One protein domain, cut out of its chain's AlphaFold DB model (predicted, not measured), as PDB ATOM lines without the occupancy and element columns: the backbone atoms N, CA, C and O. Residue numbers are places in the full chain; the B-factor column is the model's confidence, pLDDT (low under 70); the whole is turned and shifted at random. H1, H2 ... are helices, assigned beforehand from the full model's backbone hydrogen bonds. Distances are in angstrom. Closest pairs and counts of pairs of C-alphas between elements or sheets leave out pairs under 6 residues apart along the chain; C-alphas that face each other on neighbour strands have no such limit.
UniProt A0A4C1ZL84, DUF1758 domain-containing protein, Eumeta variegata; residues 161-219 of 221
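AT A GLANCE: This is residues 161 to 219 of the 221 residues of the protein "DUF1758 domain-containing protein" of Eumeta variegata (UniProt A0A4C1ZL84). An open, flat U of chain with an empty middle: H1 and a narrow loop that folds back on itself within residues 173 to 190 lie on one side, short H2 is at the base, and the long helix H3 makes the other arm, standing clear of the rest. No helix touches another. The printed part has 59 residues with three named helices, in the order H1, H2, H3, and no named strand; its class is all helix. The whole is extended, with a radius of gyration of the C-alphas of 17.8 A and spans of 45 by 35 by 17 A.

IN THESE COORDINATES: Find C-alpha 161 at (23.558, -5.734, 21.265); from there H1, residues 161 to 172, runs 16.1 A to C-alpha 172. Next come residues 173 to 190, with no named element. H2, residues 191 to 194, begins at C-alpha 191, at (36.016, 1.804, 28.666), and is 5.8 A long. H3, residues 197 to 214, runs 25.6 A from C-alpha 197 to C-alpha 214 at (30.731, 2.434, 62.820).

HOW THE PARTS SIT: H1 is apart from H2 and from H3. Between H1 and H2, look for residues 174 to 175, which pair with residues 181 to 182, antiparallel. H2 and H3 meet only through their link. Residues 189 to 210 stand free, as do residues 212 to 218. In H1 and H3 every O i to N i+4 pair is within hydrogen-bond range; H2 is too short for such a pair, and its one O i to N i+3 pair is within range.

THE WHOLE: The C-alphas of Asn 163 and Ser 214, the two farthest apart, are 45.7 A apart. The printed part has no cut. The link from H1 to H2, 18 residues, is long; that from H2 to H3, 2 residues, is tight. Mean pLDDT of the printed part is 82.7; look for values under 70 at residue 194 and residues 217 to 219.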
ATOM      1  N   GLU A 161      22.895  -5.662  19.961       80.00
ATOM      2  CA  GLU A 161      23.558  -5.734  21.265       80.00
ATOM      3  C   GLU A 161      23.232  -7.031  22.018       80.00
ATOM      4  O   GLU A 161      24.100  -7.602  22.676       80.00
ATOM      5  N   GLU A 162      21.987  -7.507  21.934       77.38
ATOM      6  CA  GLU A 162      21.572  -8.772  22.552       77.38
ATOM      7  C   GLU A 162      22.258  -9.958  21.864       77.38
ATOM      8  O   GLU A 162      22.801 -10.832  22.539       77.38
ATOM      9  N   ASN A 163      22.334  -9.941  20.531       82.25
ATOM     10  CA  ASN A 163      23.049 -10.955  19.760       82.25
ATOM     11  C   ASN A 163      24.558 -10.956  20.072       82.25
ATOM     12  O   ASN A 163      25.171 -12.012  20.217       82.25
ATOM     13  N   GLU A 164      25.169  -9.781  20.238       83.88
ATOM     14  CA  GLU A 164      26.564  -9.674  20.672       83.88
ATOM     15  C   GLU A 164      26.774 -10.270  22.072       83.88
ATOM     16  O   GLU A 164      27.728 -11.019  22.289       83.88
ATOM     17  N   CYS A 165      25.866  -9.999  23.013       80.88
ATOM     18  CA  CYS A 165      25.936 -10.570  24.357       80.88
ATOM     19  C   CYS A 165      25.825 -12.102  24.336       80.88
ATOM     20  O   CYS A 165      26.614 -12.763  25.011       80.88
ATOM     21  N   GLU A 166      24.918 -12.665  23.534       84.00
ATOM     22  CA  GLU A 166      24.793 -14.119  23.347       84.00
ATOM     23  C   GLU A 166      26.061 -14.732  22.741       84.00
ATOM     24  O   GLU A 166      26.576 -15.754  23.211       84.00
ATOM     25  N   LEU A 167      26.644 -14.075  21.735       84.81
ATOM     26  CA  LEU A 167      27.915 -14.493  21.143       84.81
ATOM     27  C   LEU A 167      29.066 -14.453  22.158       84.81
ATOM     28  O   LEU A 167      29.908 -15.350  22.169       84.81
ATOM     29  N   ILE A 168      29.132 -13.439  23.017       85.88
ATOM     30  CA  ILE A 168      30.183 -13.325  24.036       85.88
ATOM     31  C   ILE A 168      29.973 -14.354  25.143       85.88
ATOM     32  O   ILE A 168      30.933 -15.022  25.532       85.88
ATOM     33  N   TYR A 169      28.744 -14.533  25.619       84.50
ATOM     34  CA  TYR A 169      28.417 -15.536  26.626       84.50
ATOM     35  C   TYR A 169      28.775 -16.938  26.128       84.50
ATOM     36  O   TYR A 169      29.594 -17.611  26.747       84.50
ATOM     37  N   SER A 170      28.278 -17.335  24.954       85.81
ATOM     38  CA  SER A 170      28.562 -18.651  24.360       85.81
ATOM     39  C   SER A 170      30.055 -18.906  24.125       85.81
ATOM     40  O   SER A 170      30.526 -20.027  24.309       85.81
ATOM     41  N   ARG A 171      30.829 -17.875  23.766       87.06
ATOM     42  CA  ARG A 171      32.282 -17.994  23.550       87.06
ATOM     43  C   ARG A 171      33.100 -18.013  24.836       87.06
ATOM     44  O   ARG A 171      34.177 -18.611  24.857       87.06
ATOM     45  N   THR A 172      32.663 -17.300  25.869       88.31
ATOM     46  CA  THR A 172      33.505 -17.013  27.041       88.31
ATOM     47  C   THR A 172      33.080 -17.744  28.299       88.31
ATOM     48  O   THR A 172      33.912 -17.884  29.199       88.31
ATOM     49  N   VAL A 173      31.842 -18.240  28.363       91.69
ATOM     50  CA  VAL A 173      31.357 -18.975  29.525       91.69
ATOM     51  C   VAL A 173      32.130 -20.282  29.674       91.69
ATOM     52  O   VAL A 173      32.214 -21.106  28.763       91.69
ATOM     53  N   LYS A 174      32.735 -20.472  30.842       90.69
ATOM     54  CA  LYS A 174      33.473 -21.688  31.190       90.69
ATOM     55  C   LYS A 174      33.150 -22.084  32.615       90.69
ATOM     56  O   LYS A 174      32.952 -21.233  33.479       90.69
ATOM     57  N   ARG A 175      33.123 -23.389  32.868       91.06
ATOM     58  CA  ARG A 175      32.969 -23.929  34.215       91.06
ATOM     59  C   ARG A 175      34.346 -24.213  34.804       91.06
ATOM     60  O   ARG A 175      35.129 -24.960  34.224       91.06
ATOM     61  N   GLU A 176      34.640 -23.592  35.934       90.81
ATOM     62  CA  GLU A 176      35.870 -23.805  36.695       90.81
ATOM     63  C   GLU A 176      35.808 -25.147  37.449       90.81
ATOM     64  O   GLU A 176      34.726 -25.675  37.716       90.81
ATOM     65  N   SER A 177      36.960 -25.694  37.850       91.81
ATOM     66  CA  SER A 177      37.047 -26.915  38.673       91.81
ATOM     67  C   SER A 177      36.324 -26.797  40.021       91.81
ATOM     68  O   SER A 177      35.888 -27.801  40.574       91.81
ATOM     69  N   SER A 178      36.133 -25.570  40.522       88.69
ATOM     70  CA  SER A 178      35.330 -25.257  41.711       88.69
ATOM     71  C   SER A 178      33.814 -25.417  41.499       88.69
ATOM     72  O   SER A 178      33.039 -25.277  42.442       88.69
ATOM     73  N   GLY A 179      33.370 -25.669  40.262       79.94
ATOM     74  CA  GLY A 179      31.962 -25.754  39.878       79.94
ATOM     75  C   GLY A 179      31.316 -24.407  39.544       79.94
ATOM     76  O   GLY A 179      30.166 -24.400  39.104       79.94
ATOM     77  N   ARG A 180      32.037 -23.288  39.705       83.44
ATOM     78  CA  ARG A 180      31.562 -21.937  39.363       83.44
ATOM     79  C   ARG A 180      31.633 -21.676  37.861       83.44
ATOM     80  O   ARG A 180      32.572 -22.108  37.195       83.44
ATOM     81  N   TYR A 181      30.663 -20.927  37.345       85.62
ATOM     82  CA  TYR A 181      30.687 -20.425  35.972       85.62
ATOM     83  C   TYR A 181      31.390 -19.071  35.926       85.62
ATOM     84  O   TYR A 181      31.085 -18.174  36.709       85.62
ATOM     85  N   VAL A 182      32.329 -18.937  34.998       86.88
ATOM     86  CA  VAL A 182      33.053 -17.700  34.713       86.88
ATOM     87  C   VAL A 182      32.629 -17.241  33.328       86.88
ATOM     88  O   VAL A 182      32.720 -18.012  32.378       86.88
ATOM     89  N   THR A 183      32.160 -16.001  33.220       85.38
ATOM     90  CA  THR A 183      31.751 -15.369  31.960       85.38
ATOM     91  C   THR A 183      32.396 -13.996  31.850       85.38
ATOM     92  O   THR A 183      32.625 -13.331  32.863       85.38
ATOM     93  N   VAL A 184      32.679 -13.557  30.625       85.06
ATOM     94  CA  VAL A 184      33.116 -12.182  30.375       85.06
ATOM     95  C   VAL A 184      31.880 -11.298  30.259       85.06
ATOM     96  O   VAL A 184      30.929 -11.646  29.564       85.06
ATOM     97  N   ILE A 185      31.888 -10.160  30.955       82.44
ATOM     98  CA  ILE A 185      30.836  -9.147  30.845       82.44
ATOM     99  C   ILE A 185      31.329  -8.071  29.868       82.44
ATOM    100  O   ILE A 185      32.330  -7.416  30.172       82.44
ATOM    101  N   PRO A 186      30.676  -7.886  28.708       79.44
ATOM    102  CA  PRO A 186      31.071  -6.857  27.755       79.44
ATOM    103  C   PRO A 186      30.773  -5.448  28.273       79.44
ATOM    104  O   PRO A 186      29.784  -5.208  28.969       79.44
ATOM    105  N   PHE A 187      31.622  -4.492  27.892       78.00
ATOM    106  CA  PHE A 187      31.338  -3.073  28.085       78.00
ATOM    107  C   PHE A 187      30.401  -2.581  26.980       78.00
ATOM    108  O   PHE A 187      30.563  -2.933  25.819       78.00
ATOM    109  N   LYS A 188      29.445  -1.714  27.330       75.69
ATOM    110  CA  LYS A 188      28.488  -1.127  26.371       75.69
ATOM    111  C   LYS A 188      29.133  -0.122  25.389       75.69
ATOM    112  O   LYS A 188      28.475   0.358  24.477       75.69
ATOM    113  N   GLY A 189      30.393   0.241  25.607       79.56
ATOM    114  CA  GLY A 189      31.161   1.178  24.791       79.56
ATOM    115  C   GLY A 189      32.614   1.226  25.252       79.56
ATOM    116  O   GLY A 189      33.004   0.454  26.132       79.56
ATOM    117  N   ASP A 190      33.402   2.140  24.687       78.50
ATOM    118  CA  ASP A 190      34.825   2.259  25.009       78.50
ATOM    119  C   ASP A 190      35.040   2.515  26.510       78.50
ATOM    120  O   ASP A 190      34.587   3.546  27.023       78.50
ATOM    121  N   PRO A 191      35.774   1.645  27.230       74.19
ATOM    122  CA  PRO A 191      36.016   1.804  28.666       74.19
ATOM    123  C   PRO A 191      36.667   3.148  29.019       74.19
ATOM    124  O   PRO A 191      36.436   3.700  30.091       74.19
ATOM    125  N   ASN A 192      37.427   3.718  28.083       75.88
ATOM    126  CA  ASN A 192      38.099   5.006  28.243       75.88
ATOM    127  C   ASN A 192      37.126   6.200  28.319       75.88
ATOM    128  O   ASN A 192      37.525   7.289  28.722       75.88
ATOM    129  N   THR A 193      35.846   6.013  27.977       74.62
ATOM    130  CA  THR A 193      34.799   7.050  28.069       74.62
ATOM    131  C   THR A 193      34.172   7.172  29.462       74.62
ATOM    132  O   THR A 193      33.430   8.118  29.718       74.62
ATOM    133  N   LEU A 194      34.488   6.261  30.395       67.75
ATOM    134  CA  LEU A 194      33.944   6.244  31.763       67.75
ATOM    135  C   LEU A 194      34.449   7.394  32.666       67.75
ATOM    136  O   LEU A 194      33.947   7.542  33.785       67.75
ATOM    137  N   GLY A 195      35.403   8.212  32.200       73.19
ATOM    138  CA  GLY A 195      35.942   9.380  32.914       73.19
ATOM    139  C   GLY A 195      36.511   9.068  34.309       73.19
ATOM    140  O   GLY A 195      36.791   7.916  34.644       73.19
ATOM    141  N   ASP A 196      36.626  10.088  35.171       73.06
ATOM    142  CA  ASP A 196      37.147   9.980  36.552       73.06
ATOM    143  C   ASP A 196      36.136   9.375  37.553       73.06
ATOM    144  O   ASP A 196      35.979   9.815  38.700       73.06
ATOM    145  N   SER A 197      35.431   8.318  37.143       79.94
ATOM    146  CA  SER A 197      34.517   7.560  38.008       79.94
ATOM    147  C   SER A 197      35.229   6.936  39.215       79.94
ATOM    148  O   SER A 197      34.610   6.763  40.269       79.94
ATOM    149  N   LEU A 198      36.542   6.695  39.105       81.00
ATOM    150  CA  LEU A 198      37.389   6.148  40.164       81.00
ATOM    151  C   LEU A 198      37.334   6.994  41.440       81.00
ATOM    152  O   LEU A 198      37.073   6.458  42.509       81.00
ATOM    153  N   GLN A 199      37.510   8.316  41.358       83.38
ATOM    154  CA  GLN A 199      37.526   9.163  42.562       83.38
ATOM    155  C   GLN A 199      36.176   9.149  43.287       83.38
ATOM    156  O   GLN A 199      36.111   9.065  44.517       83.38
ATOM    157  N   SER A 200      35.086   9.194  42.518       84.50
ATOM    158  CA  SER A 200      33.726   9.135  43.051       84.50
ATOM    159  C   SER A 200      33.413   7.770  43.669       84.50
ATOM    160  O   SER A 200      32.836   7.709  44.757       84.50
ATOM    161  N   ALA A 201      33.818   6.678  43.015       87.12
ATOM    162  CA  ALA A 201      33.658   5.317  43.519       87.12
ATOM    163  C   ALA A 201      34.483   5.088  44.794       87.12
ATOM    164  O   ALA A 201      33.941   4.610  45.787       87.12
ATOM    165  N   THR A 202      35.740   5.532  44.818       88.88
ATOM    166  CA  THR A 202      36.642   5.434  45.974       88.88
ATOM    167  C   THR A 202      36.111   6.210  47.177       88.88
ATOM    168  O   THR A 202      36.082   5.694  48.294       88.88
ATOM    169  N   ARG A 203      35.597   7.432  46.973       89.94
ATOM    170  CA  ARG A 203      34.943   8.193  48.053       89.94
ATOM    171  C   ARG A 203      33.716   7.471  48.604       89.94
ATOM    172  O   ARG A 203      33.526   7.445  49.821       89.94
ATOM    173  N   LYS A 204      32.889   6.882  47.732       91.00
ATOM    174  CA  LYS A 204      31.726   6.085  48.153       91.00
ATOM    175  C   LYS A 204      32.151   4.829  48.912       91.00
ATOM    176  O   LYS A 204      31.556   4.552  49.949       91.00
ATOM    177  N   TYR A 205      33.195   4.139  48.457       92.12
ATOM    178  CA  TYR A 205      33.767   2.969  49.121       92.12
ATOM    179  C   TYR A 205      34.229   3.298  50.546       92.12
ATOM    180  O   TYR A 205      33.709   2.718  51.492       92.12
ATOM    181  N   TYR A 206      35.074   4.319  50.735       93.88
ATOM    182  CA  TYR A 206      35.525   4.721  52.077       93.88
ATOM    183  C   TYR A 206      34.399   5.266  52.966       93.88
ATOM    184  O   TYR A 206      34.478   5.238  54.194       93.88
ATOM    185  N   CYS A 207      33.336   5.824  52.381       91.81
ATOM    186  CA  CYS A 207      32.147   6.211  53.138       91.81
ATOM    187  C   CYS A 207      31.379   4.977  53.638       91.81
ATOM    188  O   CYS A 207      30.985   4.938  54.801       91.81
ATOM    189  N   LEU A 208      31.205   3.966  52.783       89.31
ATOM    190  CA  LEU A 208      30.572   2.695  53.143       89.31
ATOM    191  C   LEU A 208      31.397   1.919  54.169       89.31
ATOM    192  O   LEU A 208      30.835   1.468  55.160       89.31
ATOM    193  N   GLU A 209      32.713   1.835  53.987       90.69
ATOM    194  CA  GLU A 209      33.622   1.164  54.918       90.69
ATOM    195  C   GLU A 209      33.532   1.778  56.321       90.69
ATOM    196  O   GLU A 209      33.314   1.069  57.300       90.69
ATOM    197  N   ARG A 210      33.566   3.112  56.426       90.94
ATOM    198  CA  ARG A 210      33.383   3.803  57.712       90.94
ATOM    199  C   ARG A 210      32.011   3.553  58.330       90.94
ATOM    200  O   ARG A 210      31.925   3.379  59.539       90.94
ATOM    201  N   LYS A 211      30.943   3.514  57.527       86.94
ATOM    202  CA  LYS A 211      29.591   3.203  58.021       86.94
ATOM    203  C   LYS A 211      29.476   1.767  58.527       86.94
ATOM    204  O   LYS A 211      28.857   1.558  59.564       86.94
ATOM    205  N   LEU A 212      30.092   0.812  57.834       83.19
ATOM    206  CA  LEU A 212      30.137  -0.594  58.238       83.19
ATOM    207  C   LEU A 212      30.948  -0.791  59.523       83.19
ATOM    208  O   LEU A 212      30.533  -1.542  60.397       83.19
ATOM    209  N   LEU A 213      32.069  -0.082  59.675       83.25
ATOM    210  CA  LEU A 213      32.873  -0.120  60.902       83.25
ATOM    211  C   LEU A 213      32.176   0.577  62.078       83.25
ATOM    212  O   LEU A 213      32.297   0.135  63.215       83.25
ATOM    213  N   SER A 214      31.442   1.656  61.804       82.19
ATOM    214  CA  SER A 214      30.731   2.434  62.820       82.19
ATOM    215  C   SER A 214      29.418   1.800  63.279       82.19
ATOM    216  O   SER A 214      28.887   2.233  64.300       82.19
ATOM    217  N   ASN A 215      28.868   0.832  62.539       80.94
ATOM    218  CA  ASN A 215      27.599   0.198  62.874       80.94
ATOM    219  C   ASN A 215      27.731  -1.339  62.874       80.94
ATOM    220  O   ASN A 215      27.469  -1.979  61.852       80.94
ATOM    221  N   PRO A 216      28.137  -1.947  64.008       72.25
ATOM    222  CA  PRO A 216      28.435  -3.378  64.084       72.25
ATOM    223  C   PRO A 216      27.223  -4.275  63.795       72.25
ATOM    224  O   PRO A 216      27.414  -5.409  63.375       72.25
ATOM    225  N   GLN A 217      25.995  -3.761  63.924       69.69
ATOM    226  CA  GLN A 217      24.777  -4.504  63.585       69.69
ATOM    227  C   GLN A 217      24.642  -4.819  62.085       69.69
ATOM    228  O   GLN A 217      24.030  -5.815  61.736       69.69
ATOM    229  N   ILE A 218      25.241  -4.015  61.196       63.41
ATOM    230  CA  ILE A 218      25.177  -4.229  59.732       63.41
ATOM    231  C   ILE A 218      26.213  -5.277  59.277       63.41
ATOM    232  O   ILE A 218      26.137  -5.799  58.171       63.41
ATOM    233  N   LYS A 219      27.206  -5.598  60.115       56.31
ATOM    234  CA  LYS A 219      28.296  -6.521  59.770       56.31
ATOM    235  C   LYS A 219      27.895  -8.000  59.875       56.31
ATOM    236  O   LYS A 219      28.589  -8.846  59.318       56.31
TER     237      LYS A 219